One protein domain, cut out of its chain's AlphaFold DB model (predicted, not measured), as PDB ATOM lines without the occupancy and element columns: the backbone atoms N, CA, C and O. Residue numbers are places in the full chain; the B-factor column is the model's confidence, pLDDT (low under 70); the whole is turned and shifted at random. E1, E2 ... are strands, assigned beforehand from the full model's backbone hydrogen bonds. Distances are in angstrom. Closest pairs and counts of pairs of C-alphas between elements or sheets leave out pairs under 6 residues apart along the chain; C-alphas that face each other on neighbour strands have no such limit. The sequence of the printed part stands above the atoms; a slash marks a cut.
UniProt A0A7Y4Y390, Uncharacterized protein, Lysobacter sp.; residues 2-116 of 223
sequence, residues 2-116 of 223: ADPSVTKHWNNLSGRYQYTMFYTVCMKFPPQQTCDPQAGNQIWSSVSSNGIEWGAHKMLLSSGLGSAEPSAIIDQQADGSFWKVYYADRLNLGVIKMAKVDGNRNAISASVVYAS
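AT A GLANCE: This is residues 2 to 116 of the 223 residues of an uncharacterized protein of Lysobacter sp. (UniProt A0A7Y4Y390). Two strongly twisted four-stranded sheets, E1 to E4 and E5 to E8, make a sandwich that is only partly face to face. E5, at an edge of its sheet, runs close over E1, E2 and E3, while E7 and E8 reach away beyond it. The loop of residues 27 to 40 lies far out at one end. The printed part has 115 residues with eight named strands, E1 to E8 in chain order, and no named helix; the class is all strand, and both sheets are antiparallel, ordered E1 E2 E3 E4 and E5 E6 E7 E8. The whole is compact, with a radius of gyration of the C-alphas of 14.6 A, but flat, spanning 43 by 33 by 17 A.

HOW THE PARTS SIT: E1, residues 2 to 11, E2, residues 16 to 26, E3, residues 41 to 48, and E4, residues 55 to 62, form a meander, each strand the antiparallel neighbour of the one before. In the hairpin E1 and E2, N 5 and O 22 are 2.8 A apart, within hydrogen-bond range; likewise N 21 and O 46 at 2.9 A for E2 and E3, and N 45 and O 58 at 2.8 A for E3 and E4. A tight link leads to the second meander: E5, residues 67 to 74, E6, residues 81 to 89, E7, residues 95 to 102, and E8, residues 107 to 115. Here N 71 and O 86 are 2.8 A apart, N 85 and O 99 2.9 A, and N 98 and O 111 2.8 A. The facing parts of the two sheets are 9.2 A centre to centre, with the strands of the one at 27 degrees to those of the other. E5 bends by 58 degrees at residue 70. The closest C-alphas of E1 and E5 are those of Asp 3 and Glu 69, 5.2 A apart; those of E4 and E8 are Leu 60 and Ala 107, 6.0 A. E1 and E8 are apart.

IN THESE COORDINATES: E1 begins at C-alpha 2 (35.917, 19.686, 42.925) and is 26.2 A long. E2 measures 32.0 A, E3 22.9 A and E4 19.4 A. E5, 19.2 A, starts at C-alpha 67 (34.683, 16.399, 31.257). E6 measures 21.0 A and E7 22.9 A; E8, 21.0 A, ends at C-alpha 115 (27.772, 25.942, 21.572).

THE WHOLE: The two C-alphas farthest apart, those of Gln 32 and Ala 78, are 45.4 A apart. The printed part has no cut. The link E2 to E3, 14 residues, is long. Mean pLDDT of the printed part is 87.8; residues 27 to 39 and 63 to 65 are under 70.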
ATOM      1  N   ALA A   2      36.365  18.307  43.111       83.75
ATOM      2  CA  ALA A   2      35.917  19.686  42.925       83.75
ATOM      3  C   ALA A   2      34.513  19.705  42.296       83.75
ATOM      4  O   ALA A   2      34.031  18.666  41.843       83.75
ATOM      5  N   ASP A   3      33.878  20.875  42.292       86.62
ATOM      6  CA  ASP A   3      32.624  21.156  41.577       86.62
ATOM      7  C   ASP A   3      31.478  20.165  41.875       86.62
ATOM      8  O   ASP A   3      30.987  19.483  40.971       86.62
ATOM      9  N   PRO A   4      31.063  20.003  43.146       93.00
ATOM     10  CA  PRO A   4      30.011  19.058  43.482       93.00
ATOM     11  C   PRO A   4      28.645  19.549  42.984       93.00
ATOM     12  O   PRO A   4      28.213  20.655  43.302       93.00
ATOM     13  N   SER A   5      27.911  18.672  42.305       95.81
ATOM     14  CA  SER A   5      26.490  18.846  42.015       95.81
ATOM     15  C   SER A   5      25.687  17.712  42.625       95.81
ATOM     16  O   SER A   5      25.893  16.536  42.317       95.81
ATOM     17  N   VAL A   6      24.784  18.069  43.538       96.06
ATOM     18  CA  VAL A   6      24.013  17.119  44.340       96.06
ATOM     19  C   VAL A   6      22.563  17.112  43.890       96.06
ATOM     20  O   VAL A   6      21.904  18.145  43.836       96.06
ATOM     21  N   THR A   7      22.045  15.914  43.650       96.06
ATOM     22  CA  THR A   7      20.613  15.671  43.476       96.06
ATOM     23  C   THR A   7      20.066  14.917  44.681       96.06
ATOM     24  O   THR A   7      20.756  14.088  45.277       96.06
ATOM     25  N   LYS A   8      18.809  15.196  45.035       95.19
ATOM     26  CA  LYS A   8      18.062  14.516  46.098       95.19
ATOM     27  C   LYS A   8      16.793  13.935  45.488       95.19
ATOM     28  O   LYS A   8      16.017  14.675  44.892       95.19
ATOM     29  N   HIS A   9      16.565  12.640  45.666       93.38
ATOM     30  CA  HIS A   9      15.339  11.982  45.217       93.38
ATOM     31  C   HIS A   9      14.789  11.055  46.295       93.38
ATOM     32  O   HIS A   9      15.510  10.614  47.188       93.38
ATOM     33  N   TRP A  10      13.491  10.779  46.224       92.12
ATOM     34  CA  TRP A  10      12.861   9.771  47.062       92.12
ATOM     35  C   TRP A  10      13.078   8.387  46.449       92.12
ATOM     36  O   TRP A  10      12.729   8.160  45.291       92.12
ATOM     37  N   ASN A  11      13.661   7.465  47.210       87.31
ATOM     38  CA  ASN A  11      13.847   6.088  46.777       87.31
ATOM     39  C   ASN A  11      12.683   5.233  47.303       87.31
ATOM     40  O   ASN A  11      12.624   4.904  48.489       87.31
ATOM     41  N   ASN A  12      11.787   4.838  46.392       86.12
ATOM     42  CA  ASN A  12      10.590   4.046  46.699       86.12
ATOM     43  C   ASN A  12      10.890   2.662  47.299       86.12
ATOM     44  O   ASN A  12      10.070   2.152  48.053       86.12
ATOM     45  N   LEU A  13      12.045   2.060  46.996       85.25
ATOM     46  CA  LEU A  13      12.420   0.745  47.530       85.25
ATOM     47  C   LEU A  13      12.836   0.832  49.001       85.25
ATOM     48  O   LEU A  13      12.552  -0.067  49.785       85.25
ATOM     49  N   SER A  14      13.515   1.918  49.372       85.94
ATOM     50  CA  SER A  14      14.005   2.125  50.741       85.94
ATOM     51  C   SER A  14      13.064   2.951  51.624       85.94
ATOM     52  O   SER A  14      13.250   2.986  52.840       85.94
ATOM     53  N   GLY A  15      12.089   3.653  51.032       91.88
ATOM     54  CA  GLY A  15      11.219   4.595  51.742       91.88
ATOM     55  C   GLY A  15      11.986   5.767  52.365       91.88
ATOM     56  O   GLY A  15      11.609   6.254  53.431       91.88
ATOM     57  N   ARG A  16      13.109   6.173  51.761       92.25
ATOM     58  CA  ARG A  16      13.988   7.239  52.260       92.25
ATOM     59  C   ARG A  16      14.493   8.109  51.118       92.25
ATOM     60  O   ARG A  16      14.514   7.699  49.957       92.25
ATOM     61  N   TYR A  17      14.937   9.317  51.457       93.62
ATOM     62  CA  TYR A  17      15.683  10.140  50.513       93.62
ATOM     63  C   TYR A  17      17.058   9.536  50.236       93.62
ATOM     64  O   TYR A  17      17.748   9.088  51.149       93.62
ATOM     65  N   GLN A  18      17.458   9.590  48.972       94.94
ATOM     66  CA  GLN A  18      18.789   9.248  48.509       94.94
ATOM     67  C   GLN A  18      19.402  10.457  47.806       94.94
ATOM     68  O   GLN A  18      18.747  11.163  47.030       94.94
ATOM     69  N   TYR A  19      20.676  10.680  48.092       97.44
ATOM     70  CA  TYR A  19      21.469  11.748  47.516       97.44
ATOM     71  C   TYR A  19      22.475  11.147  46.542       97.44
ATOM     72  O   TYR A  19      23.126  10.149  46.859       97.44
ATOM     73  N   THR A  20      22.617  11.770  45.377       97.69
ATOM     74  CA  THR A  20      23.663  11.441  44.403       97.69
ATOM     75  C   THR A  20      24.442  12.709  44.104       97.69
ATOM     76  O   THR A  20      23.851  13.700  43.674       97.69
ATOM     77  N   MET A  21      25.754  12.674  44.328       98.12
ATOM     78  CA  MET A  21      26.669  13.759  43.986       98.12
ATOM     79  C   MET A  21      27.449  13.376  42.739       98.12
ATOM     80  O   MET A  21      28.022  12.290  42.701       98.12
ATOM     81  N   PHE A  22      27.514  14.279  41.769       97.56
ATOM     82  CA  PHE A  22      28.458  14.244  40.659       97.56
ATOM     83  C   PHE A  22      29.546  15.287  40.910       97.56
ATOM     84  O   PHE A  22      29.242  16.358  41.425       97.56
ATOM     85  N   TYR A  23      30.802  14.975  40.607       95.00
ATOM     86  CA  TYR A  23      31.928  15.861  40.919       95.00
ATOM     87  C   TYR A  23      33.109  15.644  39.971       95.00
ATOM     88  O   TYR A  23      33.303  14.544  39.441       95.00
ATOM     89  N   THR A  24      33.927  16.680  39.802       91.50
ATOM     90  CA  THR A  24      35.186  16.605  39.056       91.50
ATOM     91  C   THR A  24      36.263  15.911  39.894       91.50
ATOM     92  O   THR A  24      36.489  16.224  41.073       91.50
ATOM     93  N   VAL A  25      36.983  14.983  39.273       87.88
ATOM     94  CA  VAL A  25      38.248  14.430  39.759       87.88
ATOM     95  C   VAL A  25      39.320  14.775  38.740       87.88
ATOM     96  O   VAL A  25      39.221  14.369  37.588       87.88
ATOM     97  N   CYS A  26      40.351  15.499  39.167       78.81
ATOM     98  CA  CYS A  26      41.574  15.635  38.385       78.81
ATOM     99  C   CYS A  26      42.476  14.436  38.697       78.81
ATOM    100  O   CYS A  26      42.780  14.173  39.869       78.81
ATOM    101  N   MET A  27      42.866  13.690  37.664       64.94
ATOM    102  CA  MET A  27      43.836  12.610  37.801       64.94
ATOM    103  C   MET A  27      45.258  13.164  37.718       64.94
ATOM    104  O   MET A  27      45.665  13.725  36.707       64.94
ATOM    105  N   LYS A  28      46.043  12.958  38.778       59.72
ATOM    106  CA  LYS A  28      47.480  13.252  38.781       59.72
ATOM    107  C   LYS A  28      48.228  12.150  38.038       59.72
ATOM    108  O   LYS A  28      48.178  10.998  38.471       59.72
ATOM    109  N   PHE A  29      48.954  12.488  36.974       50.31
ATOM    110  CA  PHE A  29      49.872  11.540  36.345       50.31
ATOM    111  C   PHE A  29      51.129  12.243  35.803       50.31
ATOM    112  O   PHE A  29      51.018  12.956  34.808       50.31
ATOM    113  N   PRO A  30      52.323  12.046  36.405       51.38
ATOM    114  CA  PRO A  30      52.645  11.141  37.518       51.38
ATOM    115  C   PRO A  30      52.097  11.609  38.889       51.38
ATOM    116  O   PRO A  30      51.765  12.784  39.054       51.38
ATOM    117  N   PRO A  31      52.021  10.721  39.907       54.00
ATOM    118  CA  PRO A  31      51.398  11.000  41.213       54.00
ATOM    119  C   PRO A  31      51.991  12.190  41.986       54.00
ATOM    120  O   PRO A  31      51.353  12.697  42.909       54.00
ATOM    121  N   GLN A  32      53.205  12.626  41.628       50.84
ATOM    122  CA  GLN A  32      53.884  13.767  42.247       50.84
ATOM    123  C   GLN A  32      53.491  15.136  41.662       50.84
ATOM    124  O   GLN A  32      53.881  16.151  42.233       50.84
ATOM    125  N   GLN A  33      52.722  15.209  40.570       56.66
ATOM    126  CA  GLN A  33      52.253  16.497  40.049       56.66
ATOM    127  C   GLN A  33      51.064  17.042  40.853       56.66
ATOM    128  O   GLN A  33      50.201  16.308  41.346       56.66
ATOM    129  N   THR A  34      51.017  18.365  41.014       57.19
ATOM    130  CA  THR A  34      49.795  19.070  41.418       57.19
ATOM    131  C   THR A  34      48.698  18.776  40.402       57.19
ATOM    132  O   THR A  34      48.999  18.585  39.229       57.19
ATOM    133  N   CYS A  35      47.439  18.704  40.849       57.78
ATOM    134  CA  CYS A  35      46.308  18.587  39.931       57.78
ATOM    135  C   CYS A  35      46.401  19.732  38.922       57.78
ATOM    136  O   CYS A  35      46.245  20.885  39.320       57.78
ATOM    137  N   ASP A  36      46.714  19.420  37.668       57.75
ATOM    138  CA  ASP A  36      46.664  20.407  36.606       57.75
ATOM    139  C   ASP A  36      45.187  20.540  36.214       57.75
ATOM    140  O   ASP A  36      44.609  19.574  35.708       57.75
ATOM    141  N   PRO A  37      44.539  21.693  36.459       54.97
ATOM    142  CA  PRO A  37      43.152  21.907  36.055       54.97
ATOM    143  C   PRO A  37      42.937  21.720  34.541       54.97
ATOM    144  O   PRO A  37      41.792  21.572  34.106       54.97
ATOM    145  N   GLN A  38      44.012  21.692  33.745       55.00
ATOM    146  CA  GLN A  38      43.989  21.464  32.305       55.00
ATOM    147  C   GLN A  38      44.278  20.016  31.874       55.00
ATOM    148  O   GLN A  38      44.163  19.742  30.682       55.00
ATOM    149  N   ALA A  39      44.587  19.072  32.776       60.78
ATOM    150  CA  ALA A  39      44.916  17.693  32.394       60.78
ATOM    151  C   ALA A  39      44.131  16.627  33.184       60.78
ATOM    152  O   ALA A  39      44.079  16.637  34.412       60.78
ATOM    153  N   GLY A  40      43.550  15.656  32.466       70.12
ATOM    154  CA  GLY A  40      43.047  14.409  33.054       70.12
ATOM    155  C   GLY A  40      41.783  14.528  33.910       70.12
ATOM    156  O   GLY A  40      41.667  13.811  34.907       70.12
ATOM    157  N   ASN A  41      40.847  15.418  33.562       81.62
ATOM    158  CA  ASN A  41      39.593  15.551  34.306       81.62
ATOM    159  C   ASN A  41      38.623  14.384  34.037       81.62
ATOM    160  O   ASN A  41      38.482  13.866  32.928       81.62
ATOM    161  N   GLN A  42      37.926  13.965  35.082       89.38
ATOM    162  CA  GLN A  42      36.891  12.944  35.019       89.38
ATOM    163  C   GLN A  42      35.687  13.400  35.826       89.38
ATOM    164  O   GLN A  42      35.837  14.024  36.878       89.38
ATOM    165  N   ILE A  43      34.493  13.001  35.392       93.62
ATOM    166  CA  ILE A  43      33.294  13.145  36.217       93.62
ATOM    167  C   ILE A  43      33.068  11.829  36.934       93.62
ATOM    168  O   ILE A  43      32.952  10.771  36.314       93.62
ATOM    169  N   TRP A  44      32.998  11.914  38.252       95.81
ATOM    170  CA  TRP A  44      32.687  10.808  39.141       95.81
ATOM    171  C   TRP A  44      31.363  11.061  39.841       95.81
ATOM    172  O   TRP A  44      30.838  12.171  39.843       95.81
ATOM    173  N   SER A  45      30.827  10.006  40.439       97.75
ATOM    174  CA  SER A  45      29.621  10.057  41.244       97.75
ATOM    175  C   SER A  45      29.799   9.337  42.574       97.75
ATOM    176  O   SER A  45      30.551   8.367  42.671       97.75
ATOM    177  N   SER A  46      29.059   9.766  43.589       97.69
ATOM    178  CA  SER A  46      28.926   9.085  44.878       97.69
ATOM    179  C   SER A  46      27.486   9.167  45.368       97.69
ATOM    180  O   SER A  46      26.702   9.985  44.880       97.69
ATOM    181  N   VAL A  47      27.124   8.298  46.307       97.00
ATOM    182  CA  VAL A  47      25.786   8.274  46.901       97.00
ATOM    183  C   VAL A  47      25.860   8.432  48.410       97.00
ATOM    184  O   VAL A  47      26.842   8.040  49.041       97.00
ATOM    185  N   SER A  48      24.796   8.988  48.972       96.88
ATOM    186  CA  SER A  48      24.610   9.132  50.408       96.88
ATOM    187  C   SER A  48      23.149   8.900  50.787       96.88
ATOM    188  O   SER A  48      22.233   9.221  50.026       96.88
ATOM    189  N   SER A  49      22.926   8.349  51.977       94.69
ATOM    190  CA  SER A  49      21.599   8.212  52.588       94.69
ATOM    191  C   SER A  49      21.236   9.402  53.486       94.69
ATOM    192  O   SER A  49      20.064   9.590  53.809       94.69
ATOM    193  N   ASN A  50      22.220  10.214  53.887       92.25
ATOM    194  CA  ASN A  50      22.055  11.300  54.857       92.25
ATOM    195  C   ASN A  50      22.617  12.655  54.381       92.25
ATOM    196  O   ASN A  50      22.380  13.664  55.036       92.25
ATOM    197  N   GLY A  51      23.325  12.696  53.251       92.06
ATOM    198  CA  GLY A  51      23.983  13.894  52.719       92.06
ATOM    199  C   GLY A  51      25.301  14.258  53.416       92.06
ATOM    200  O   GLY A  51      25.915  15.259  53.053       92.06
ATOM    201  N   ILE A  52      25.742  13.458  54.390       93.50
ATOM    202  CA  ILE A  52      26.947  13.686  55.201       93.50
ATOM    203  C   ILE A  52      28.022  12.662  54.833       93.50
ATOM    204  O   ILE A  52      29.154  13.024  54.525       93.50
ATOM    205  N   GLU A  53      27.656  11.383  54.820       95.19
ATOM    206  CA  GLU A  53      28.556  10.273  54.520       95.19
ATOM    207  C   GLU A  53      28.376   9.843  53.069       95.19
ATOM    208  O   GLU A  53      27.279   9.465  52.654       95.19
ATOM    209  N   TRP A  54      29.456   9.899  52.294       96.38
ATOM    210  CA  TRP A  54      29.438   9.628  50.860       96.38
ATOM    211  C   TRP A  54      30.239   8.371  50.548       96.38
ATOM    212  O   TRP A  54      31.348   8.194  51.049       96.38
ATOM    213  N   GLY A  55      29.679   7.500  49.711       95.81
ATOM    214  CA  GLY A  55      30.312   6.239  49.342       95.81
ATOM    215  C   GLY A  55      29.920   5.744  47.954       95.81
ATOM    216  O   GLY A  55      29.308   6.458  47.153       95.81
ATOM    217  N   ALA A  56      30.307   4.496  47.669       95.44
ATOM    218  CA  ALA A  56      30.122   3.823  46.380       95.44
ATOM    219  C   ALA A  56      30.554   4.699  45.190       95.44
ATOM    220  O   ALA A  56      29.787   4.921  44.250       95.44
ATOM    221  N   HIS A  57      31.776   5.228  45.253       95.88
ATOM    222  CA  HIS A  57      32.331   6.083  44.210       95.88
ATOM    223  C   HIS A  57      32.386   5.349  42.870       95.88
ATOM    224  O   HIS A  57      32.831   4.205  42.797       95.88
ATOM    225  N   LYS A  58      31.914   6.003  41.811       95.62
ATOM    226  CA  LYS A  58      31.858   5.422  40.471       95.62
ATOM    227  C   LYS A  58      32.151   6.480  39.421       95.62
ATOM    228  O   LYS A  58      31.485   7.516  39.393       95.62
ATOM    229  N   MET A  59      33.124   6.199  38.563       94.06
ATOM    230  CA  MET A  59      33.440   7.027  37.404       94.06
ATOM    231  C   MET A  59      32.258   7.034  36.427       94.06
ATOM    232  O   MET A  59      31.716   5.977  36.106       94.06
ATOM    233  N   LEU A  60      31.871   8.223  35.970       94.69
ATOM    234  CA  LEU A  60      30.812   8.425  34.983       94.69
ATOM    235  C   LEU A  60      31.400   8.683  33.592       94.69
ATOM    236  O   LEU A  60      31.030   8.009  32.635       94.69
ATOM    237  N   LEU A  61      32.299   9.664  33.485       90.50
ATOM    238  CA  LEU A  61      32.935  10.077  32.232       90.50
ATOM    239  C   LEU A  61      34.442  10.213  32.430       90.50
ATOM    240  O   LEU A  61      34.891  10.774  33.430       90.50
ATOM    241  N   SER A  62      35.205   9.754  31.441       83.06
ATOM    242  CA  SER A  62      36.651   9.942  31.358       83.06
ATOM    243  C   SER A  62      37.029  10.319  29.932       83.06
ATOM    244  O   SER A  62      36.718   9.585  28.994       83.06
ATOM    245  N   SER A  63      37.718  11.444  29.764       67.44
ATOM    246  CA  SER A  63      38.363  11.830  28.504       67.44
ATOM    247  C   SER A  63      39.714  12.494  28.805       67.44
ATOM    248  O   SER A  63      39.960  12.886  29.939       67.44
ATOM    249  N   GLY A  64      40.622  12.567  27.824       62.59
ATOM    250  CA  GLY A  64      42.022  12.969  28.056       62.59
ATOM    251  C   GLY A  64      42.196  14.332  28.742       62.59
ATOM    252  O   GLY A  64      42.866  14.410  29.766       62.59
ATOM    253  N   LEU A  65      41.565  15.394  28.216       63.59
ATOM    254  CA  LEU A  65      41.508  16.713  28.883       63.59
ATOM    255  C   LEU A  65      40.236  16.889  29.731       63.59
ATOM    256  O   LEU A  65      40.234  17.683  30.669       63.59
ATOM    257  N   GLY A  66      39.218  16.051  29.485       72.25
ATOM    258  CA  GLY A  66      38.339  15.578  30.547       72.25
ATOM    259  C   GLY A  66      37.108  16.423  30.828       72.25
ATOM    260  O   GLY A  66      37.205  17.603  31.142       72.25
ATOM    261  N   SER A  67      35.930  15.812  30.763       87.94
ATOM    262  CA  SER A  67      34.683  16.399  31.257       87.94
ATOM    263  C   SER A  67      34.849  16.950  32.681       87.94
ATOM    264  O   SER A  67      35.402  16.265  33.543       87.94
ATOM    265  N   ALA A  68      34.343  18.157  32.937       89.94
ATOM    266  CA  ALA A  68      34.487  18.826  34.227       89.94
ATOM    267  C   ALA A  68      33.233  19.618  34.608       89.94
ATOM    268  O   ALA A  68      32.386  19.916  33.762       89.94
ATOM    269  N   GLU A  69      33.159  19.978  35.887       91.62
ATOM    270  CA  GLU A  69      32.182  20.912  36.450       91.62
ATOM    271  C   GLU A  69      30.737  20.456  36.211       91.62
ATOM    272  O   GLU A  69      29.970  21.127  35.517       91.62
ATOM    273  N   PRO A  70      30.366  19.269  36.724       95.88
ATOM    274  CA  PRO A  70      29.044  18.727  36.489       95.88
ATOM    275  C   PRO A  70      27.958  19.609  37.111       95.88
ATOM    276  O   PRO A  70      28.067  20.007  38.264       95.88
ATOM    277  N   SER A  71      26.849  19.779  36.398       97.56
ATOM    278  CA  SER A  71      25.549  20.156  36.957       97.56
ATOM    279  C   SER A  71      24.561  19.043  36.652       97.56
ATOM    280  O   SER A  71      24.318  18.728  35.491       97.56
ATOM    281  N   ALA A  72      23.980  18.434  37.677       97.44
ATOM    282  CA  ALA A  72      23.049  17.330  37.530       97.44
ATOM    283  C   ALA A  72      21.611  17.762  37.824       97.44
ATOM    284  O   ALA A  72      21.334  18.446  38.810       97.44
ATOM    285  N   ILE A  73      20.687  17.284  36.996       96.81
ATOM    286  CA  ILE A  73      19.249  17.330  37.258       96.81
ATOM    287  C   ILE A  73      18.688  15.910  37.243       96.81
ATOM    288  O   ILE A  73      19.224  15.021  36.573       96.81
ATOM    289  N   ILE A  74      17.595  15.707  37.972       95.75
ATOM    290  CA  ILE A  74      16.787  14.493  37.851       95.75
ATOM    291  C   ILE A  74      15.820  14.709  36.691       95.75
ATOM    292  O   ILE A  74      15.081  15.691  36.673       95.75
ATOM    293  N   ASP A  75      15.848  13.795  35.732       93.75
ATOM    294  CA  ASP A  75      14.967  13.780  34.573       93.75
ATOM    295  C   ASP A  75      14.714  12.323  34.181       93.75
ATOM    296  O   ASP A  75      15.395  11.761  33.322       93.75
ATOM    297  N   GLN A  76      13.791  11.683  34.899       90.69
ATOM    298  CA  GLN A  76      13.484  10.273  34.710       90.69
ATOM    299  C   GLN A  76      12.648  10.072  33.445       90.69
ATOM    300  O   GLN A  76      11.557  10.625  33.312       90.69
ATOM    301  N   GLN A  77      13.151   9.247  32.533       89.88
ATOM    302  CA  GLN A  77      12.566   9.006  31.220       89.88
ATOM    303  C   GLN A  77      12.233   7.522  31.026       89.88
ATOM    304  O   GLN A  77      12.788   6.638  31.682       89.88
ATOM    305  N   ALA A  78      11.339   7.236  30.076       87.88
ATOM    306  CA  ALA A  78      10.953   5.864  29.732       87.88
ATOM    307  C   ALA A  78      12.107   5.037  29.133       87.88
ATOM    308  O   ALA A  78      12.069   3.812  29.174       87.88
ATOM    309  N   ASP A  79      13.146   5.700  28.612       85.12
ATOM    310  CA  ASP A  79      14.360   5.069  28.073       85.12
ATOM    311  C   ASP A  79      15.323   4.552  29.164       85.12
ATOM    312  O   ASP A  79      16.413   4.076  28.852       85.12
ATOM    313  N   GLY A  80      14.936   4.644  30.442       88.06
ATOM    314  CA  GLY A  80      15.743   4.214  31.584       88.06
ATOM    315  C   GLY A  80      16.773   5.245  32.050       88.06
ATOM    316  O   GLY A  80      17.449   5.010  33.058       88.06
ATOM    317  N   SER A  81      16.889   6.397  31.375       92.25
ATOM    318  CA  SER A  81      17.660   7.519  31.910       92.25
ATOM    319  C   SER A  81      16.969   8.114  33.139       92.25
ATOM    320  O   SER A  81      15.743   8.170  33.236       92.25
ATOM    321  N   PHE A  82      17.782   8.506  34.115       95.88
ATOM    322  CA  PHE A  82      17.333   9.047  35.394       95.88
ATOM    323  C   PHE A  82      17.916  10.435  35.657       95.88
ATOM    324  O   PHE A  82      17.218  11.320  36.153       95.88
ATOM    325  N   TRP A  83      19.189  10.642  35.315       97.94
ATOM    326  CA  TRP A  83      19.834  11.946  35.414       97.94
ATOM    327  C   TRP A  83      20.224  12.477  34.039       97.94
ATOM    328  O   TRP A  83      20.584  11.726  33.127       97.94
ATOM    329  N   LYS A  84      20.247  13.805  33.947       97.69
ATOM    330  CA  LYS A  84      21.016  14.535  32.939       97.69
ATOM    331  C   LYS A  84      22.139  15.272  33.653       97.69
ATOM    332  O   LYS A  84      21.879  16.041  34.578       97.69
ATOM    333  N   VAL A  85      23.375  15.005  33.245       98.12
ATOM    334  CA  VAL A  85      24.580  15.615  33.820       98.12
ATOM    335  C   VAL A  85      25.208  16.517  32.768       98.12
ATOM    336  O   VAL A  85      25.762  16.032  31.784       98.12
ATOM    337  N   TYR A  86      25.080  17.823  32.965       98.06
ATOM    338  CA  TYR A  86      25.679  18.869  32.139       98.06
ATOM    339  C   TYR A  86      27.123  19.089  32.557       98.06
ATOM    340  O   TYR A  86      27.412  19.003  33.743       98.06
ATOM    341  N   TYR A  87      28.021  19.355  31.616       95.88
ATOM    342  CA  TYR A  87      29.437  19.542  31.914       95.88
ATOM    343  C   TYR A  87      30.139  20.390  30.855       95.88
ATOM    344  O   TYR A  87      29.724  20.433  29.690       95.88
ATOM    345  N   ALA A  88      31.225  21.037  31.269       92.25
ATOM    346  CA  ALA A  88      32.145  21.706  30.362       92.25
ATOM    347  C   ALA A  88      33.038  20.670  29.665       92.25
ATOM    348  O   ALA A  88      33.597  19.774  30.314       92.25
ATOM    349  N   ASP A  89      33.177  20.777  28.343       88.75
ATOM    350  CA  ASP A  89      34.089  19.926  27.582       88.75
ATOM    351  C   ASP A  89      35.460  20.596  27.449       88.75
ATOM    352  O   ASP A  89      35.662  21.500  26.646       88.75
ATOM    353  N   ARG A  90      36.447  20.128  28.212       82.69
ATOM    354  CA  ARG A  90      37.806  20.683  28.160       82.69
ATOM    355  C   ARG A  90      38.552  20.362  26.856       82.69
ATOM    356  O   ARG A  90      39.561  21.000  26.579       82.69
ATOM    357  N   LEU A  91      38.058  19.425  26.037       83.56
ATOM    358  CA  LEU A  91      38.570  19.187  24.676       83.56
ATOM    359  C   LEU A  91      37.970  20.155  23.648       83.56
ATOM    360  O   LEU A  91      38.539  20.345  22.576       83.56
ATOM    361  N   ASN A  92      36.820  20.754  23.959       88.19
ATOM    362  CA  ASN A  92      36.164  21.746  23.122       88.19
ATOM    363  C   ASN A  92      35.549  22.826  24.015       88.19
ATOM    364  O   ASN A  92      34.384  22.764  24.402       88.19
ATOM    365  N   LEU A  93      36.360  23.837  24.320       86.94
ATOM    366  CA  LEU A  93      36.017  24.906  25.258       86.94
ATOM    367  C   LEU A  93      34.795  25.738  24.835       86.94
ATOM    368  O   LEU A  93      34.225  26.437  25.667       86.94
ATOM    369  N   GLY A  94      34.393  25.643  23.565       91.69
ATOM    370  CA  GLY A  94      33.221  26.297  22.991       91.69
ATOM    371  C   GLY A  94      31.917  25.519  23.144       91.69
ATOM    372  O   GLY A  94      30.924  25.907  22.530       91.69
ATOM    373  N   VAL A  95      31.876  24.418  23.908       93.62
ATOM    374  CA  VAL A  95      30.639  23.645  24.091       93.62
ATOM    375  C   VAL A  95      30.361  23.256  25.539       93.62
ATOM    376  O   VAL A  95      31.246  22.888  26.309       93.62
ATOM    377  N   ILE A  96      29.069  23.246  25.866       96.25
ATOM    378  CA  ILE A  96      28.528  22.574  27.046       96.25
ATOM    379  C   ILE A  96      27.823  21.312  26.557       96.25
ATOM    380  O   ILE A  96      26.987  21.345  25.644       96.25
ATOM    381  N   LYS A  97      28.176  20.181  27.163       96.50
ATOM    382  CA  LYS A  97      27.599  18.873  26.852       96.50
ATOM    383  C   LYS A  97      26.688  18.407  27.973       96.50
ATOM    384  O   LYS A  97      26.752  18.897  29.095       96.50
ATOM    385  N   MET A  98      25.844  17.436  27.657       97.44
ATOM    386  CA  MET A  98      24.993  16.730  28.603       97.44
ATOM    387  C   MET A  98      25.142  15.233  28.375       97.44
ATOM    388  O   MET A  98      25.059  14.773  27.236       97.44
ATOM    389  N   ALA A  99      25.365  14.485  29.451       96.69
ATOM    390  CA  ALA A  99      25.274  13.036  29.458       96.69
ATOM    391  C   ALA A  99      23.925  12.590  30.029       96.69
ATOM    392  O   ALA A  99      23.535  13.022  31.117       96.69
ATOM    393  N   LYS A 100      23.241  11.693  29.314       97.12
ATOM    394  CA  LYS A 100      22.130  10.917  29.873       97.12
ATOM    395  C   LYS A 100      22.711   9.810  30.741       97.12
ATOM    396  O   LYS A 100      23.617   9.105  30.297       97.12
ATOM    397  N   VAL A 101      22.192   9.645  31.952       97.81
ATOM    398  CA  VAL A 101      22.740   8.715  32.943       97.81
ATOM    399  C   VAL A 101      21.627   7.845  33.518       97.81
ATOM    400  O   VAL A 101      20.584   8.365  33.915       97.81
ATOM    401  N   ASP A 102      21.841   6.530  33.560       96.00
ATOM    402  CA  ASP A 102      20.885   5.567  34.125       96.00
ATOM    403  C   ASP A 102      20.869   5.588  35.666       96.00
ATOM    404  O   ASP A 102      21.748   6.170  36.305       96.00
ATOM    405  N   GLY A 103      19.904   4.897  36.283       92.56
ATOM    406  CA  GLY A 103      19.810   4.743  37.745       92.56
ATOM    407  C   GLY A 103      21.020   4.055  38.408       92.56
ATOM    408  O   GLY A 103      21.248   4.213  39.607       92.56
ATOM    409  N   ASN A 104      21.842   3.346  37.629       94.12
ATOM    410  CA  ASN A 104      23.085   2.710  38.072       94.12
ATOM    411  C   ASN A 104      24.310   3.630  37.930       94.12
ATOM    412  O   ASN A 104      25.438   3.194  38.200       94.12
ATOM    413  N   ARG A 105      24.104   4.897  37.548       95.19
ATOM    414  CA  ARG A 105      25.134   5.923  37.347       95.19
ATOM    415  C   ARG A 105      26.090   5.597  36.191       95.19
ATOM    416  O   ARG A 105      27.269   5.935  36.258       95.19
ATOM    417  N   ASN A 106      25.602   4.914  35.156       96.06
ATOM    418  CA  ASN A 106      26.304   4.729  33.885       96.06
ATOM    419  C   ASN A 106      25.875   5.801  32.882       96.06
ATOM    420  O   ASN A 106      24.682   6.080  32.745       96.06
ATOM    421  N   ALA A 107      26.830   6.358  32.139       95.19
ATOM    422  CA  ALA A 107      26.520   7.205  30.996       95.19
ATOM    423  C   ALA A 107      25.937   6.354  29.853       95.19
ATOM    424  O   ALA A 107      26.546   5.373  29.432       95.19
ATOM    425  N   ILE A 108      24.764   6.741  29.355       95.12
ATOM    426  CA  ILE A 108      24.063   6.091  28.238       95.12
ATOM    427  C   ILE A 108      24.488   6.739  26.916       95.12
ATOM    428  O   ILE A 108      24.798   6.064  25.940       95.12
ATOM    429  N   SER A 109      24.484   8.071  26.879       94.25
ATOM    430  CA  SER A 109      24.862   8.866  25.713       94.25
ATOM    431  C   SER A 109      25.291  10.264  26.140       94.25
ATOM    432  O   SER A 109      25.024  10.681  27.268       94.25
ATOM    433  N   ALA A 110      25.951  10.993  25.240       94.31
ATOM    434  CA  ALA A 110      26.311  12.388  25.442       94.31
ATOM    435  C   ALA A 110      26.023  13.218  24.188       94.31
ATOM    436  O   ALA A 110      26.232  12.751  23.068       94.31
ATOM    437  N   SER A 111      25.575  14.455  24.373       95.38
ATOM    438  CA  SER A 111      25.290  15.393  23.284       95.38
ATOM    439  C   SER A 111      25.684  16.817  23.661       95.38
ATOM    440  O   SER A 111      25.730  17.169  24.839       95.38
ATOM    441  N   VAL A 112      25.953  17.650  22.658       96.75
ATOM    442  CA  VAL A 112      26.093  19.101  22.848       96.75
ATOM    443  C   VAL A 112      24.709  19.692  23.118       96.75
ATOM    444  O   VAL A 112      23.752  19.324  22.441       96.75
ATOM    445  N   VAL A 113      24.604  20.582  24.108       97.44
ATOM    446  CA  VAL A 113      23.351  21.291  24.443       97.44
ATOM    447  C   VAL A 113      23.447  22.800  24.246       97.44
ATOM    448  O   VAL A 113      22.423  23.476  24.169       97.44
ATOM    449  N   TYR A 114      24.673  23.322  24.178       97.62
ATOM    450  CA  TYR A 114      24.968  24.713  23.872       97.62
ATOM    451  C   TYR A 114      26.361  24.816  23.245       97.62
ATOM    452  O   TYR A 114      27.281  24.105  23.662       97.62
ATOM    453  N   ALA A 115      26.510  25.692  22.254       95.88
ATOM    454  CA  ALA A 115      27.772  25.942  21.572       95.88
ATOM    455  C   ALA A 115      27.943  27.434  21.265       95.88
ATOM    456  O   ALA A 115      26.987  28.110  20.879       95.88
ATOM    457  N   SER A 116      29.171  27.923  21.397       93.44
ATOM    458  CA  SER A 116      29.589  29.266  21.000       93.44
ATOM    459  C   SER A 116      31.082  29.265  20.642       93.44
ATOM    460  O   SER A 116      31.762  28.244  20.726       93.44
TER     461      SER A 116